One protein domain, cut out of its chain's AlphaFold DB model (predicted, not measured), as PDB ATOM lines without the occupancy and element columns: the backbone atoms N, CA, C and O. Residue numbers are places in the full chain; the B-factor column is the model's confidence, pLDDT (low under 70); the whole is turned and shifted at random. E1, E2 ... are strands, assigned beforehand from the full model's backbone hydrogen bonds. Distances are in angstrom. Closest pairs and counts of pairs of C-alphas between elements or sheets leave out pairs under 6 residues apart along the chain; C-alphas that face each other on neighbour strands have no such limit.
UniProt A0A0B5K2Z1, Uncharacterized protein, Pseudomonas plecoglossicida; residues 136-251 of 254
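AT A GLANCE: This is residues 136 to 251 of the 254 residues of an uncharacterized protein of Pseudomonas plecoglossicida (UniProt A0A0B5K2Z1). One twisted sheet of ten strands rolls over on itself into a small, flattened barrel, nearly closed: E8, E9, E10 and most of E1 make one wall, and E3 to E7 make the other, crossing over it. E1 bends from one wall to the other and joins them along one side; on the opposite side, between E6 and E7 and the wall of E8 and E9, the barrel is not zipped by strand pairing. The printed part has 116 residues with no named helix and strands E1 to E10 in order along the chain; its class is all strand and its neighbour pairs are antiparallel. It is compact, with a radius of gyration of the C-alphas of 13.4 A and spans of 40 by 29 by 23 A.

IN THESE COORDINATES: E1 covers residues 137 to 148, 30.8 A long, and begins at C-alpha 137 at (112.811, 161.138, 150.654). E2 is residues 158 to 160, 6.1 A, and E3 residues 162 to 167, 17.4 A. E4, residues 173 to 181, measures 26.7 A, and E5, residues 184 to 192, 26.2 A. E6 is residues 197 to 203, 19.8 A, and E7 residues 206 to 209, 9.9 A. E8, residues 211 to 220, measures 26.5 A; E9, residues 225 to 237, 31.3 A; E10, residues 240 to 251, 30.1 A, ending at C-alpha 251 at (116.944, 164.268, 139.396).

HOW THE PARTS SIT: The sheet is branched at E1, whose pairing is staggered: residues 137 to 139 pair with E3, where N 139 and O 163 are 2.9 A apart, and 141 to 148 with E10, where N 144 and O 248 are 2.9 A apart. E1 bends by 75 degrees at residue 140. E2, an edge strand, forms a hairpin with E1, with N 143 and O 160 at 2.9 A, and runs on into E3 at 70 degrees. E3 to E7 form a meander, each strand the antiparallel neighbour of the one before; N 164 and O 176, 2.9 A, N 177 and O 188, 2.8 A, N 189 and O 200, 2.9 A, and N 201 and O 208, 2.9 A, are within hydrogen-bond range. E8, E9 and E10 form a second meander, with N 216 and O 229 at 2.9 A and N 230 and O 247 at 2.9 A. E9 bends by 76 degrees at residue 232. The closest C-alphas of E6 and E8, Ala 197 and His 217, are 7.2 A apart, and those of E7 and E9, Pro 209 and Val 235, 6.8 A. E5 and E10 are apart.

THE WHOLE: The C-alphas farthest apart, Glu 222 and Gly 239, are 43.2 A apart. The printed part has no cut and no long link. Mean pLDDT of the printed part is 90.7; residues 169 to 170 are under 70.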
ATOM      1  N   CYS A 136     110.420 163.842 153.458       70.38
ATOM      2  CA  CYS A 136     111.327 164.222 152.391       70.38
ATOM      3  C   CYS A 136     112.268 163.037 152.137       70.38
ATOM      4  O   CYS A 136     113.161 162.765 152.942       70.38
ATOM      5  N   ILE A 137     112.053 162.325 151.036       82.69
ATOM      6  CA  ILE A 137     112.811 161.138 150.654       82.69
ATOM      7  C   ILE A 137     114.060 161.579 149.893       82.69
ATOM      8  O   ILE A 137     114.005 162.434 149.003       82.69
ATOM      9  N   SER A 138     115.209 161.010 150.253       86.62
ATOM     10  CA  SER A 138     116.462 161.261 149.540       86.62
ATOM     11  C   SER A 138     116.331 160.836 148.081       86.62
ATOM     12  O   SER A 138     115.995 159.694 147.782       86.62
ATOM     13  N   SER A 139     116.618 161.772 147.186       90.25
ATOM     14  CA  SER A 139     116.654 161.571 145.740       90.25
ATOM     15  C   SER A 139     118.098 161.624 145.248       90.25
ATOM     16  O   SER A 139     119.004 162.049 145.967       90.25
ATOM     17  N   THR A 140     118.325 161.193 144.013       94.44
ATOM     18  CA  THR A 140     119.652 161.249 143.378       94.44
ATOM     19  C   THR A 140     119.653 162.253 142.236       94.44
ATOM     20  O   THR A 140     118.596 162.546 141.680       94.44
ATOM     21  N   GLY A 141     120.823 162.787 141.887       95.12
ATOM     22  CA  GLY A 141     120.967 163.750 140.798       95.12
ATOM     23  C   GLY A 141     121.744 164.997 141.198       95.12
ATOM     24  O   GLY A 141     122.531 164.974 142.146       95.12
ATOM     25  N   GLN A 142     121.536 166.081 140.456       96.62
ATOM     26  CA  GLN A 142     122.234 167.343 140.654       96.62
ATOM     27  C   GLN A 142     121.384 168.544 140.229       96.62
ATOM     28  O   GLN A 142     120.628 168.488 139.259       96.62
ATOM     29  N   VAL A 143     121.568 169.657 140.938       97.69
ATOM     30  CA  VAL A 143     121.052 170.971 140.548       97.69
ATOM     31  C   VAL A 143     122.200 171.961 140.458       97.69
ATOM     32  O   VAL A 143     122.961 172.121 141.410       97.69
ATOM     33  N   LYS A 144     122.319 172.638 139.316       98.25
ATOM     34  CA  LYS A 144     123.363 173.630 139.043       98.25
ATOM     35  C   LYS A 144     122.766 174.931 138.543       98.25
ATOM     36  O   LYS A 144     121.745 174.894 137.868       98.25
ATOM     37  N   ALA A 145     123.404 176.056 138.855       98.06
ATOM     38  CA  ALA A 145     123.116 177.355 138.245       98.06
ATOM     39  C   ALA A 145     124.256 178.351 138.497       98.06
ATOM     40  O   ALA A 145     124.904 178.311 139.544       98.06
ATOM     41  N   ASN A 146     124.452 179.289 137.575       98.31
ATOM     42  CA  ASN A 146     125.310 180.450 137.793       98.31
ATOM     43  C   ASN A 146     124.570 181.499 138.628       98.31
ATOM     44  O   ASN A 146     123.382 181.721 138.401       98.31
ATOM     45  N   ILE A 147     125.258 182.140 139.578       97.56
ATOM     46  CA  ILE A 147     124.683 183.189 140.432       97.56
ATOM     47  C   ILE A 147     125.601 184.410 140.406       97.56
ATOM     48  O   ILE A 147     126.717 184.355 140.926       97.56
ATOM     49  N   ASP A 148     125.121 185.517 139.841       96.50
ATOM     50  CA  ASP A 148     125.898 186.751 139.711       96.50
ATOM     51  C   ASP A 148     125.129 187.998 140.196       96.50
ATOM     52  O   ASP A 148     124.036 188.279 139.695       96.50
ATOM     53  N   PRO A 149     125.680 188.771 141.154       96.00
ATOM     54  CA  PRO A 149     126.805 188.404 142.019       96.00
ATOM     55  C   PRO A 149     126.452 187.201 142.902       96.00
ATOM     56  O   PRO A 149     125.284 186.983 143.219       96.00
ATOM     57  N   ALA A 150     127.451 186.450 143.369       95.56
ATOM     58  CA  ALA A 150     127.216 185.358 144.316       95.56
ATOM     59  C   ALA A 150     126.517 185.869 145.593       95.56
ATOM     60  O   ALA A 150     126.888 186.912 146.139       95.56
ATOM     61  N   ILE A 151     125.523 185.119 146.083       93.25
ATOM     62  CA  ILE A 151     124.825 185.426 147.347       93.25
ATOM     63  C   ILE A 151     125.772 185.204 148.524       93.25
ATOM     64  O   ILE A 151     125.972 186.092 149.351       93.25
ATOM     65  N   PHE A 152     126.407 184.032 148.553       92.69
ATOM     66  CA  PHE A 152     127.468 183.705 149.494       92.69
ATOM     67  C   PHE A 152     128.776 183.501 148.726       92.69
ATOM     68  O   PHE A 152     128.888 182.530 147.974       92.69
ATOM     69  N   PRO A 153     129.796 184.360 148.918       90.31
ATOM     70  CA  PRO A 153     131.083 184.202 148.243       90.31
ATOM     71  C   PRO A 153     131.757 182.843 148.484       90.31
ATOM     72  O   PRO A 153     132.477 182.367 147.614       90.31
ATOM     73  N   SER A 154     131.515 182.211 149.640       90.81
ATOM     74  CA  SER A 154     132.041 180.882 149.988       90.81
ATOM     75  C   SER A 154     131.407 179.734 149.198       90.81
ATOM     76  O   SER A 154     132.038 178.693 149.046       90.81
ATOM     77  N   LEU A 155     130.178 179.912 148.704       94.00
ATOM     78  CA  LEU A 155     129.464 178.912 147.905       94.00
ATOM     79  C   LEU A 155     129.633 179.160 146.406       94.00
ATOM     80  O   LEU A 155     129.727 178.207 145.637       94.00
ATOM     81  N   GLY A 156     129.698 180.431 145.995       95.50
ATOM     82  CA  GLY A 156     129.761 180.814 144.590       95.50
ATOM     83  C   GLY A 156     128.490 180.409 143.838       95.50
ATOM     84  O   GLY A 156     127.375 180.660 144.301       95.50
ATOM     85  N   ASN A 157     128.671 179.783 142.675       97.44
ATOM     86  CA  ASN A 157     127.581 179.213 141.886       97.44
ATOM     87  C   ASN A 157     126.876 178.078 142.640       97.44
ATOM     88  O   ASN A 157     127.452 177.438 143.517       97.44
ATOM     89  N   LEU A 158     125.627 177.809 142.267       97.44
ATOM     90  CA  LEU A 158     124.894 176.676 142.808       97.44
ATOM     91  C   LEU A 158     125.431 175.375 142.206       97.44
ATOM     92  O   LEU A 158     125.414 175.201 140.988       97.44
ATOM     93  N   ASP A 159     125.838 174.454 143.073       97.06
ATOM     94  CA  ASP A 159     126.105 173.050 142.754       97.06
ATOM     95  C   ASP A 159     125.602 172.177 143.916       97.06
ATOM     96  O   ASP A 159     126.318 171.873 144.873       97.06
ATOM     97  N   ALA A 160     124.312 171.847 143.875       95.50
ATOM     98  CA  ALA A 160     123.624 171.091 144.910       95.50
ATOM     99  C   ALA A 160     123.471 169.619 144.514       95.50
ATOM    100  O   ALA A 160     122.846 169.286 143.507       95.50
ATOM    101  N   GLN A 161     123.994 168.734 145.364       92.00
ATOM    102  CA  GLN A 161     123.862 167.274 145.241       92.00
ATOM    103  C   GLN A 161     122.968 166.672 146.333       92.00
ATOM    104  O   GLN A 161     122.531 165.529 146.225       92.00
ATOM    105  N   THR A 162     122.668 167.437 147.389       91.19
ATOM    106  CA  THR A 162     121.727 167.002 148.425       91.19
ATOM    107  C   THR A 162     120.316 167.292 147.943       91.19
ATOM    108  O   THR A 162     119.828 168.411 148.112       91.19
ATOM    109  N   ILE A 163     119.680 166.296 147.327       93.94
ATOM    110  CA  ILE A 163     118.325 166.402 146.786       93.94
ATOM    111  C   ILE A 163     117.370 165.574 147.636       93.94
ATOM    112  O   ILE A 163     117.600 164.395 147.900       93.94
ATOM    113  N   LYS A 164     116.270 166.196 148.050       91.88
ATOM    114  CA  LYS A 164     115.146 165.524 148.697       91.88
ATOM    115  C   LYS A 164     113.864 165.837 147.945       91.88
ATOM    116  O   LYS A 164     113.737 166.933 147.398       91.88
ATOM    117  N   SER A 165     112.915 164.913 147.948       90.38
ATOM    118  CA  SER A 165     111.597 165.131 147.359       90.38
ATOM    119  C   SER A 165     110.473 164.619 148.247       90.38
ATOM    120  O   SER A 165     110.694 163.799 149.135       90.38
ATOM    121  N   ARG A 166     109.267 165.130 148.024       87.94
ATOM    122  CA  ARG A 166     108.035 164.622 148.628       87.94
ATOM    123  C   ARG A 166     106.855 164.879 147.700       87.94
ATOM    124  O   ARG A 166     106.834 165.889 146.996       87.94
ATOM    125  N   GLU A 167     105.889 163.975 147.720       85.38
ATOM    126  CA  GLU A 167     104.588 164.173 147.083       85.38
ATOM    127  C   GLU A 167     103.678 164.939 148.050       85.38
ATOM    128  O   GLU A 167     103.646 164.644 149.245       85.38
ATOM    129  N   LEU A 168     102.996 165.957 147.531       78.25
ATOM    130  CA  LEU A 168     102.059 166.805 148.262       78.25
ATOM    131  C   LEU A 168     100.643 166.233 148.146       78.25
ATOM    132  O   LEU A 168     100.326 165.521 147.189       78.25
ATOM    133  N   GLU A 169      99.760 166.579 149.086       69.12
ATOM    134  CA  GLU A 169      98.374 166.072 149.095       69.12
ATOM    135  C   GLU A 169      97.583 166.432 147.824       69.12
ATOM    136  O   GLU A 169      96.667 165.712 147.426       69.12
ATOM    137  N   ASP A 170      97.942 167.540 147.173       67.81
ATOM    138  CA  ASP A 170      97.331 168.002 145.926       67.81
ATOM    139  C   ASP A 170      97.916 167.345 144.660       67.81
ATOM    140  O   ASP A 170      97.561 167.725 143.542       67.81
ATOM    141  N   GLY A 171      98.788 166.343 144.821       76.12
ATOM    142  CA  GLY A 171      99.396 165.571 143.737       76.12
ATOM    143  C   GLY A 171     100.618 166.228 143.095       76.12
ATOM    144  O   GLY A 171     101.205 165.655 142.175       76.12
ATOM    145  N   ARG A 172     101.029 167.414 143.557       84.69
ATOM    146  CA  ARG A 172     102.297 168.024 143.146       84.69
ATOM    147  C   ARG A 172     103.473 167.357 143.849       84.69
ATOM    148  O   ARG A 172     103.331 166.706 144.878       84.69
ATOM    149  N   ILE A 173     104.663 167.558 143.306       89.06
ATOM    150  CA  ILE A 173     105.920 167.094 143.875       89.06
ATOM    151  C   ILE A 173     106.742 168.311 144.259       89.06
ATOM    152  O   ILE A 173     106.946 169.231 143.464       89.06
ATOM    153  N   GLN A 174     107.252 168.298 145.480       89.94
ATOM    154  CA  GLN A 174     108.255 169.244 145.917       89.94
ATOM    155  C   GLN A 174     109.623 168.581 145.872       89.94
ATOM    156  O   GLN A 174     109.839 167.564 146.523       89.94
ATOM    157  N   LEU A 175     110.564 169.193 145.162       93.69
ATOM    158  CA  LEU A 175     111.981 168.862 145.193       93.69
ATOM    159  C   LEU A 175     112.743 169.995 145.873       93.69
ATOM    160  O   LEU A 175     112.542 171.161 145.564       93.69
ATOM    161  N   THR A 176     113.652 169.657 146.776       92.44
ATOM    162  CA  THR A 176     114.587 170.601 147.385       92.44
ATOM    163  C   THR A 176     116.006 170.119 147.145       92.44
ATOM    164  O   THR A 176     116.356 169.012 147.542       92.44
ATOM    165  N   ALA A 177     116.827 170.968 146.538       95.25
ATOM    166  CA  ALA A 177     118.247 170.744 146.332       95.25
ATOM    167  C   ALA A 177     119.049 171.786 147.113       95.25
ATOM    168  O   ALA A 177     118.900 172.987 146.880       95.25
ATOM    169  N   LYS A 178     119.887 171.329 148.048       94.19
ATOM    170  CA  LYS A 178     120.684 172.195 148.929       94.19
ATOM    171  C   LYS A 178     122.184 171.995 148.699       94.19
ATOM    172  O   LYS A 178     122.659 170.871 148.512       94.19
ATOM    173  N   GLN A 179     122.922 173.096 148.767       94.69
ATOM    174  CA  GLN A 179     124.374 173.158 148.893       94.69
ATOM    175  C   GLN A 179     124.694 173.928 150.178       94.69
ATOM    176  O   GLN A 179     124.119 174.990 150.425       94.69
ATOM    177  N   GLN A 180     125.606 173.402 150.991       91.00
ATOM    178  CA  GLN A 180     125.992 174.015 152.257       91.00
ATOM    179  C   GLN A 180     127.507 173.933 152.453       91.00
ATOM    180  O   GLN A 180     128.113 172.893 152.199       91.00
ATOM    181  N   VAL A 181     128.099 175.033 152.920       86.56
ATOM    182  CA  VAL A 181     129.487 175.131 153.389       86.56
ATOM    183  C   VAL A 181     129.471 176.000 154.640       86.56
ATOM    184  O   VAL A 181     129.006 177.140 154.595       86.56
ATOM    185  N   ASP A 182     129.969 175.455 155.748       84.75
ATOM    186  CA  ASP A 182     129.870 176.063 157.077       84.75
ATOM    187  C   ASP A 182     128.411 176.473 157.386       84.75
ATOM    188  O   ASP A 182     127.488 175.663 157.244       84.75
ATOM    189  N   ASN A 183     128.193 177.739 157.750       78.62
ATOM    190  CA  ASN A 183     126.879 178.297 158.083       78.62
ATOM    191  C   ASN A 183     126.178 178.929 156.860       78.62
ATOM    192  O   ASN A 183     125.148 179.588 156.999       78.62
ATOM    193  N   ALA A 184     126.759 178.808 155.660       84.12
ATOM    194  CA  ALA A 184     126.168 179.314 154.429       84.12
ATOM    195  C   ALA A 184     125.440 178.178 153.703       84.12
ATOM    196  O   ALA A 184     126.063 177.211 153.262       84.12
ATOM    197  N   THR A 185     124.131 178.342 153.524       90.31
ATOM    198  CA  THR A 185     123.281 177.407 152.779       90.31
ATOM    199  C   THR A 185     122.618 178.139 151.626       90.31
ATOM    200  O   THR A 185     122.013 179.193 151.828       90.31
ATOM    201  N   GLN A 186     122.698 177.573 150.425       94.81
ATOM    202  CA  GLN A 186     121.920 178.026 149.278       94.81
ATOM    203  C   GLN A 186     121.335 176.843 148.511       94.81
ATOM    204  O   GLN A 186     121.772 175.703 148.671       94.81
ATOM    205  N   GLY A 187     120.333 177.087 147.677       96.06
ATOM    206  CA  GLY A 187     119.690 175.994 146.966       96.06
ATOM    207  C   GLY A 187     118.509 176.410 146.119       96.06
ATOM    208  O   GLY A 187     118.216 177.590 145.945       96.06
ATOM    209  N   ILE A 188     117.807 175.402 145.627       95.69
ATOM    210  CA  ILE A 188     116.571 175.548 144.873       95.69
ATOM    211  C   ILE A 188     115.519 174.650 145.503       95.69
ATOM    212  O   ILE A 188     115.786 173.491 145.823       95.69
ATOM    213  N   MET A 189     114.311 175.177 145.642       93.44
ATOM    214  CA  MET A 189     113.118 174.362 145.797       93.44
ATOM    215  C   MET A 189     112.273 174.498 144.538       93.44
ATOM    216  O   MET A 189     112.036 175.604 144.053       93.44
ATOM    217  N   MET A 190     111.875 173.359 143.985       93.00
ATOM    218  CA  MET A 190     111.001 173.259 142.833       93.00
ATOM    219  C   MET A 190     109.699 172.600 143.263       93.00
ATOM    220  O   MET A 190     109.716 171.498 143.805       93.00
ATOM    221  N   LEU A 191     108.582 173.258 142.989       89.06
ATOM    222  CA  LEU A 191     107.260 172.640 143.031       89.06
ATOM    223  C   LEU A 191     106.874 172.325 141.608       89.06
ATOM    224  O   LEU A 191     106.961 173.213 140.762       89.06
ATOM    225  N   PHE A 192     106.468 171.096 141.334       90.12
ATOM    226  CA  PHE A 192     106.109 170.721 139.982       90.12
ATOM    227  C   PHE A 192     105.058 169.620 139.921       90.12
ATOM    228  O   PHE A 192     104.832 168.865 140.859       90.12
ATOM    229  N   SER A 193     104.404 169.562 138.776       86.69
ATOM    230  CA  SER A 193     103.512 168.509 138.316       86.69
ATOM    231  C   SER A 193     103.837 168.232 136.847       86.69
ATOM    232  O   SER A 193     104.796 168.779 136.292       86.69
ATOM    233  N   GLU A 194     103.022 167.418 136.184       84.00
ATOM    234  CA  GLU A 194     103.180 167.147 134.755       84.00
ATOM    235  C   GLU A 194     103.096 168.418 133.888       84.00
ATOM    236  O   GLU A 194     103.787 168.523 132.878       84.00
ATOM    237  N   HIS A 195     102.294 169.411 134.285       81.44
ATOM    238  CA  HIS A 195     102.012 170.584 133.442       81.44
ATOM    239  C   HIS A 195     102.548 171.902 133.987       81.44
ATOM    240  O   HIS A 195     102.626 172.886 133.249       81.44
ATOM    241  N   HIS A 196     102.930 171.936 135.257       84.62
ATOM    242  CA  HIS A 196     103.353 173.170 135.892       84.62
ATOM    243  C   HIS A 196     104.592 172.967 136.736       84.62
ATOM    244  O   HIS A 196     104.768 171.917 137.348       84.62
ATOM    245  N   ALA A 197     105.433 173.993 136.783       87.25
ATOM    246  CA  ALA A 197     106.554 174.035 137.689       87.25
ATOM    247  C   ALA A 197     106.873 175.462 138.123       87.25
ATOM    248  O   ALA A 197     106.661 176.426 137.384       87.25
ATOM    249  N   ARG A 198     107.433 175.583 139.323       85.44
ATOM    250  CA  ARG A 198     107.902 176.843 139.884       85.44
ATOM    251  C   ARG A 198     109.152 176.637 140.718       85.44
ATOM    252  O   ARG A 198     109.287 175.626 141.396       85.44
ATOM    253  N   LEU A 199     110.018 177.645 140.703       91.00
ATOM    254  CA  LEU A 199     111.252 177.684 141.472       91.00
ATOM    255  C   LEU A 199     111.212 178.739 142.582       91.00
ATOM    256  O   LEU A 199     110.692 179.846 142.409       91.00
ATOM    257  N   PHE A 200     111.844 178.391 143.695       90.38
ATOM    258  CA  PHE A 200     112.197 179.267 144.802       90.38
ATOM    259  C   PHE A 200     113.684 179.119 145.069       90.38
ATOM    260  O   PHE A 200     114.233 178.018 144.975       90.38
ATOM    261  N   PHE A 201     114.329 180.217 145.437       92.81
ATOM    262  CA  PHE A 201     115.725 180.178 145.834       92.81
ATOM    263  C   PHE A 201     115.832 180.000 147.341       92.81
ATOM    264  O   PHE A 201     115.225 180.749 148.098       92.81
ATOM    265  N   LEU A 202     116.600 179.016 147.785       91.00
ATOM    266  CA  LEU A 202     116.886 178.813 149.198       91.00
ATOM    267  C   LEU A 202     118.094 179.674 149.590       91.00
ATOM    268  O   LEU A 202     119.146 179.560 148.965       91.00
ATOM    269  N   ILE A 203     117.961 180.496 150.632       88.25
ATOM    270  CA  ILE A 203     119.062 181.231 151.277       88.25
ATOM    271  C   ILE A 203     118.953 180.987 152.783       88.25
ATOM    272  O   ILE A 203     117.988 181.411 153.421       88.25
ATOM    273  N   GLY A 204     119.933 180.296 153.364       82.38
ATOM    274  CA  GLY A 204     119.826 179.780 154.728       82.38
ATOM    275  C   GLY A 204     118.721 178.722 154.823       82.38
ATOM    276  O   GLY A 204     118.728 177.747 154.073       82.38
ATOM    277  N   SER A 205     117.765 178.933 155.727       70.94
ATOM    278  CA  SER A 205     116.549 178.123 155.901       70.94
ATOM    279  C   SER A 205     115.340 178.640 155.108       70.94
ATOM    280  O   SER A 205     114.286 178.011 155.117       70.94
ATOM    281  N   LEU A 206     115.478 179.769 154.409       74.31
ATOM    282  CA  LEU A 206     114.363 180.495 153.812       74.31
ATOM    283  C   LEU A 206     114.257 180.318 152.302       74.31
ATOM    284  O   LEU A 206     115.248 180.451 151.585       74.31
ATOM    285  N   TYR A 207     113.028 180.147 151.818       82.06
ATOM    286  CA  TYR A 207     112.708 180.166 150.394       82.06
ATOM    287  C   TYR A 207     112.274 181.561 149.944       82.06
ATOM    288  O   TYR A 207     111.303 182.128 150.440       82.06
ATOM    289  N   TYR A 208     112.990 182.100 148.966       81.75
ATOM    290  CA  TYR A 208     112.748 183.398 148.358       81.75
ATOM    291  C   TYR A 208     112.090 183.208 146.990       81.75
ATOM    292  O   TYR A 208     112.526 182.355 146.206       81.75
ATOM    293  N   PRO A 209     111.045 183.988 146.672       78.12
ATOM    294  CA  PRO A 209     110.445 183.941 145.352       78.12
ATOM    295  C   PRO A 209     111.461 184.404 144.307       78.12
ATOM    296  O   PRO A 209     112.123 185.428 144.473       78.12
ATOM    297  N   LEU A 210     111.544 183.657 143.210       85.69
ATOM    298  CA  LEU A 210     112.239 184.100 142.013       85.69
ATOM    299  C   LEU A 210     111.313 184.967 141.161       85.69
ATOM    300  O   LEU A 210     110.115 184.693 141.056       85.69
ATOM    301  N   THR A 211     111.872 186.009 140.553       82.31
ATOM    302  CA  THR A 211     111.153 186.900 139.633       82.31
ATOM    303  C   THR A 211     111.786 186.887 138.247       82.31
ATOM    304  O   THR A 211     112.976 186.601 138.100       82.31
ATOM    305  N   GLY A 212     110.978 187.181 137.225       86.69
ATOM    306  CA  GLY A 212     111.406 187.120 135.829       86.69
ATOM    307  C   GLY A 212     111.659 185.687 135.366       86.69
ATOM    308  O   GLY A 212     110.923 184.777 135.739       86.69
ATOM    309  N   GLY A 213     112.704 185.517 134.560       91.19
ATOM    310  CA  GLY A 213     113.198 184.224 134.111       91.19
ATOM    311  C   GLY A 213     112.285 183.424 133.191       91.19
ATOM    312  O   GLY A 213     111.201 183.839 132.778       91.19
ATOM    313  N   ARG A 214     112.786 182.244 132.841       92.56
ATOM    314  CA  ARG A 214     112.060 181.190 132.133       92.56
ATOM    315  C   ARG A 214     112.446 179.843 132.720       92.56
ATOM    316  O   ARG A 214     113.595 179.653 133.114       92.56
ATOM    317  N   LEU A 215     111.485 178.930 132.762       95.25
ATOM    318  CA  LEU A 215     111.644 177.554 133.215       95.25
ATOM    319  C   LEU A 215     110.996 176.635 132.184       95.25
ATOM    320  O   LEU A 215     109.859 176.872 131.778       95.25
ATOM    321  N   GLN A 216     111.715 175.593 131.796       96.06
ATOM    322  CA  GLN A 216     111.192 174.463 131.044       96.06
ATOM    323  C   GLN A 216     111.506 173.198 131.833       96.06
ATOM    324  O   GLN A 216     112.632 173.037 132.297       96.06
ATOM    325  N   HIS A 217     110.530 172.310 131.996       95.69
ATOM    326  CA  HIS A 217     110.723 171.047 132.697       95.69
ATOM    327  C   HIS A 217     110.050 169.893 131.967       95.69
ATOM    328  O   HIS A 217     109.070 170.080 131.248       95.69
ATOM    329  N   GLU A 218     110.582 168.697 132.182       96.62
ATOM    330  CA  GLU A 218     110.001 167.437 131.748       96.62
ATOM    331  C   GLU A 218     109.966 166.484 132.941       96.62
ATOM    332  O   GLU A 218     110.975 166.245 133.612       96.62
ATOM    333  N   TRP A 219     108.781 165.942 133.217       95.31
ATOM    334  CA  TRP A 219     108.568 164.957 134.267       95.31
ATOM    335  C   TRP A 219     108.203 163.611 133.649       95.31
ATOM    336  O   TRP A 219     107.151 163.464 133.029       95.31
ATOM    337  N   ASN A 220     109.073 162.616 133.823       94.50
ATOM    338  CA  ASN A 220     108.795 161.244 133.420       94.50
ATOM    339  C   ASN A 220     108.236 160.469 134.617       94.50
ATOM    340  O   ASN A 220     108.987 160.066 135.508       94.50
ATOM    341  N   VAL A 221     106.922 160.243 134.604       90.81
ATOM    342  CA  VAL A 221     106.197 159.535 135.668       90.81
ATOM    343  C   VAL A 221     106.693 158.095 135.836       90.81
ATOM    344  O   VAL A 221     106.889 157.648 136.961       90.81
ATOM    345  N   GLU A 222     106.929 157.379 134.733       92.88
ATOM    346  CA  GLU A 222     107.309 155.957 134.751       92.88
ATOM    347  C   GLU A 222     108.682 155.735 135.391       92.88
ATOM    348  O   GLU A 222     108.858 154.827 136.201       92.88
ATOM    349  N   ASN A 223     109.650 156.586 135.050       94.62
ATOM    350  CA  ASN A 223     111.025 156.483 135.538       94.62
ATOM    351  C   ASN A 223     111.286 157.330 136.792       94.62
ATOM    352  O   ASN A 223     112.395 157.304 137.324       94.62
ATOM    353  N   ARG A 224     110.291 158.110 137.238       94.25
ATOM    354  CA  ARG A 224     110.411 159.128 138.291       94.25
ATOM    355  C   ARG A 224     111.605 160.069 138.075       94.25
ATOM    356  O   ARG A 224     112.310 160.427 139.018       94.25
ATOM    357  N   THR A 225     111.845 160.478 136.828       96.75
ATOM    358  CA  THR A 225     112.954 161.382 136.480       96.75
ATOM    359  C   THR A 225     112.452 162.765 136.103       96.75
ATOM    360  O   THR A 225     111.585 162.899 135.240       96.75
ATOM    361  N   LEU A 226     113.051 163.788 136.706       97.62
ATOM    362  CA  LEU A 226     112.826 165.195 136.410       97.62
ATOM    363  C   LEU A 226     114.055 165.774 135.708       97.62
ATOM    364  O   LEU A 226     115.170 165.697 136.234       97.62
ATOM    365  N   THR A 227     113.833 166.424 134.572       97.94
ATOM    366  CA  THR A 227     114.795 167.344 133.964       97.94
ATOM    367  C   THR A 227     114.188 168.737 133.900       97.94
ATOM    368  O   THR A 227     113.002 168.901 133.622       97.94
ATOM    369  N   ALA A 228     114.979 169.766 134.185       97.88
ATOM    370  CA  ALA A 228     114.542 171.141 133.993       97.88
ATOM    371  C   ALA A 228     115.699 172.067 133.632       97.88
ATOM    372  O   ALA A 228     116.815 171.895 134.118       97.88
ATOM    373  N   GLU A 229     115.401 173.081 132.829       98.19
ATOM    374  CA  GLU A 229     116.300 174.177 132.487       98.19
ATOM    375  C   GLU A 229     115.666 175.503 132.893       98.19
ATOM    376  O   GLU A 229     114.485 175.755 132.642       98.19
ATOM    377  N   PHE A 230     116.450 176.371 133.527       97.25
ATOM    378  CA  PHE A 230     115.988 177.676 133.975       97.25
ATOM    379  C   PHE A 230     117.058 178.746 133.823       97.25
ATOM    380  O   PHE A 230     118.242 178.506 134.013       97.25
ATOM    381  N   THR A 231     116.654 179.960 133.472       97.19
ATOM    382  CA  THR A 231     117.591 181.079 133.314       97.19
ATOM    383  C   THR A 231     116.869 182.410 133.451       97.19
ATOM    384  O   THR A 231     115.640 182.458 133.394       97.19
ATOM    385  N   ASP A 232     117.635 183.486 133.612       94.31
ATOM    386  CA  ASP A 232     117.181 184.874 133.730       94.31
ATOM    387  C   ASP A 232     116.285 185.163 134.942       94.31
ATOM    388  O   ASP A 232     115.601 186.189 134.983       94.31
ATOM    389  N   TYR A 233     116.295 184.278 135.938       95.06
ATOM    390  CA  TYR A 233     115.632 184.523 137.212       95.06
ATOM    391  C   TYR A 233     116.444 185.492 138.068       95.06
ATOM    392  O   TYR A 233     117.674 185.512 138.015       95.06
ATOM    393  N   VAL A 234     115.751 186.275 138.891       90.44
ATOM    394  CA  VAL A 234     116.362 187.175 139.871       90.44
ATOM    395  C   VAL A 234     115.813 186.877 141.261       90.44
ATOM    396  O   VAL A 234     114.596 186.759 141.442       90.44
ATOM    397  N   VAL A 235     116.719 186.792 142.235       92.06
ATOM    398  CA  VAL A 235     116.408 186.823 143.668       92.06
ATOM    399  C   VAL A 235     117.008 188.079 144.292       92.06
ATOM    400  O   VAL A 235     118.201 188.343 144.140       92.06
ATOM    401  N   SER A 236     116.188 188.855 144.999       85.75
ATOM    402  CA  SER A 236     116.647 190.031 145.742       85.75
ATOM    403  C   SER A 236     116.919 189.653 147.196       85.75
ATOM    404  O   SER A 236     116.018 189.216 147.913       85.75
ATOM    405  N   TYR A 237     118.155 189.842 147.653       85.62
ATOM    406  CA  TYR A 237     118.577 189.532 149.016       85.62
ATOM    407  C   TYR A 237     119.513 190.618 149.557       85.62
ATOM    408  O   TYR A 237     120.409 191.096 148.868       85.62
ATOM    409  N   GLN A 238     119.273 191.057 150.798       81.38
ATOM    410  CA  GLN A 238     120.050 192.119 151.466       81.38
ATOM    411  C   GLN A 238     120.237 193.400 150.622       81.38
ATOM    412  O   GLN A 238     121.291 194.035 150.646       81.38
ATOM    413  N   GLY A 239     119.199 193.792 149.875       76.25
ATOM    414  CA  GLY A 239     119.212 194.995 149.036       76.25
ATOM    415  C   GLY A 239     120.034 194.865 147.749       76.25
ATOM    416  O   GLY A 239     120.359 195.883 147.143       76.25
ATOM    417  N   LYS A 240     120.385 193.640 147.343       86.25
ATOM    418  CA  LYS A 240     121.069 193.338 146.085       86.25
ATOM    419  C   LYS A 240     120.280 192.313 145.287       86.25
ATOM    420  O   LYS A 240     119.692 191.398 145.856       86.25
ATOM    421  N   ASP A 241     120.316 192.466 143.974       92.19
ATOM    422  CA  ASP A 241     119.760 191.490 143.048       92.19
ATOM    423  C   ASP A 241     120.842 190.497 142.646       92.19
ATOM    424  O   ASP A 241     121.966 190.890 142.336       92.19
ATOM    425  N   HIS A 242     120.481 189.219 142.644       95.19
ATOM    426  CA  HIS A 242     121.334 188.110 142.246       95.19
ATOM    427  C   HIS A 242     120.679 187.411 141.061       95.19
ATOM    428  O   HIS A 242     119.574 186.868 141.174       95.19
ATOM    429  N   ARG A 243     121.338 187.469 139.904       97.19
ATOM    430  CA  ARG A 243     120.837 186.881 138.666       97.19
ATOM    431  C   ARG A 243     121.263 185.429 138.569       97.19
ATOM    432  O   ARG A 243     122.425 185.098 138.788       97.19
ATOM    433  N   ILE A 244     120.308 184.590 138.200       97.62
ATOM    434  CA  ILE A 244     120.463 183.154 138.045       97.62
ATOM    435  C   ILE A 244     120.418 182.826 136.555       97.62
ATOM    436  O   ILE A 244     119.408 183.081 135.893       97.62
ATOM    437  N   THR A 245     121.497 182.255 136.027       97.88
ATOM    438  CA  THR A 245     121.581 181.818 134.624       97.88
ATOM    439  C   THR A 245     122.061 180.378 134.521       97.88
ATOM    440  O   THR A 245     122.592 179.824 135.483       97.88
ATOM    441  N   ASP A 246     121.861 179.769 133.350       97.50
ATOM    442  CA  ASP A 246     122.358 178.421 133.020       97.50
ATOM    443  C   ASP A 246     121.966 177.359 134.063       97.50
ATOM    444  O   ASP A 246     122.744 176.473 134.423       97.50
ATOM    445  N   GLY A 247     120.754 177.494 134.598       98.12
ATOM    446  CA  GLY A 247     120.195 176.613 135.601       98.12
ATOM    447  C   GLY A 247     119.762 175.281 135.004       98.12
ATOM    448  O   GLY A 247     119.072 175.253 133.984       98.12
ATOM    449  N   ARG A 248     120.131 174.177 135.657       98.19
ATOM    450  CA  ARG A 248     119.764 172.813 135.266       98.19
ATOM    451  C   ARG A 248     119.425 171.964 136.489       98.19
ATOM    452  O   ARG A 248     120.163 171.977 137.472       98.19
ATOM    453  N   ILE A 249     118.323 171.222 136.413       98.38
ATOM    454  CA  ILE A 249     117.933 170.170 137.360       98.38
ATOM    455  C   ILE A 249     117.935 168.852 136.600       98.38
ATOM    456  O   ILE A 249     117.301 168.737 135.555       98.38
ATOM    457  N   GLU A 250     118.623 167.858 137.143       97.88
ATOM    458  CA  GLU A 250     118.551 166.463 136.719       97.88
ATOM    459  C   GLU A 250     118.394 165.624 137.977       97.88
ATOM    460  O   GLU A 250     119.323 165.556 138.783       97.88
ATOM    461  N   ALA A 251     117.227 165.020 138.181       97.06
ATOM    462  CA  ALA A 251     116.944 164.268 139.396       97.06
ATOM    463  C   ALA A 251     116.158 162.988 139.115       97.06
ATOM    464  O   ALA A 251     115.231 162.981 138.308       97.06
TER     465      ALA A 251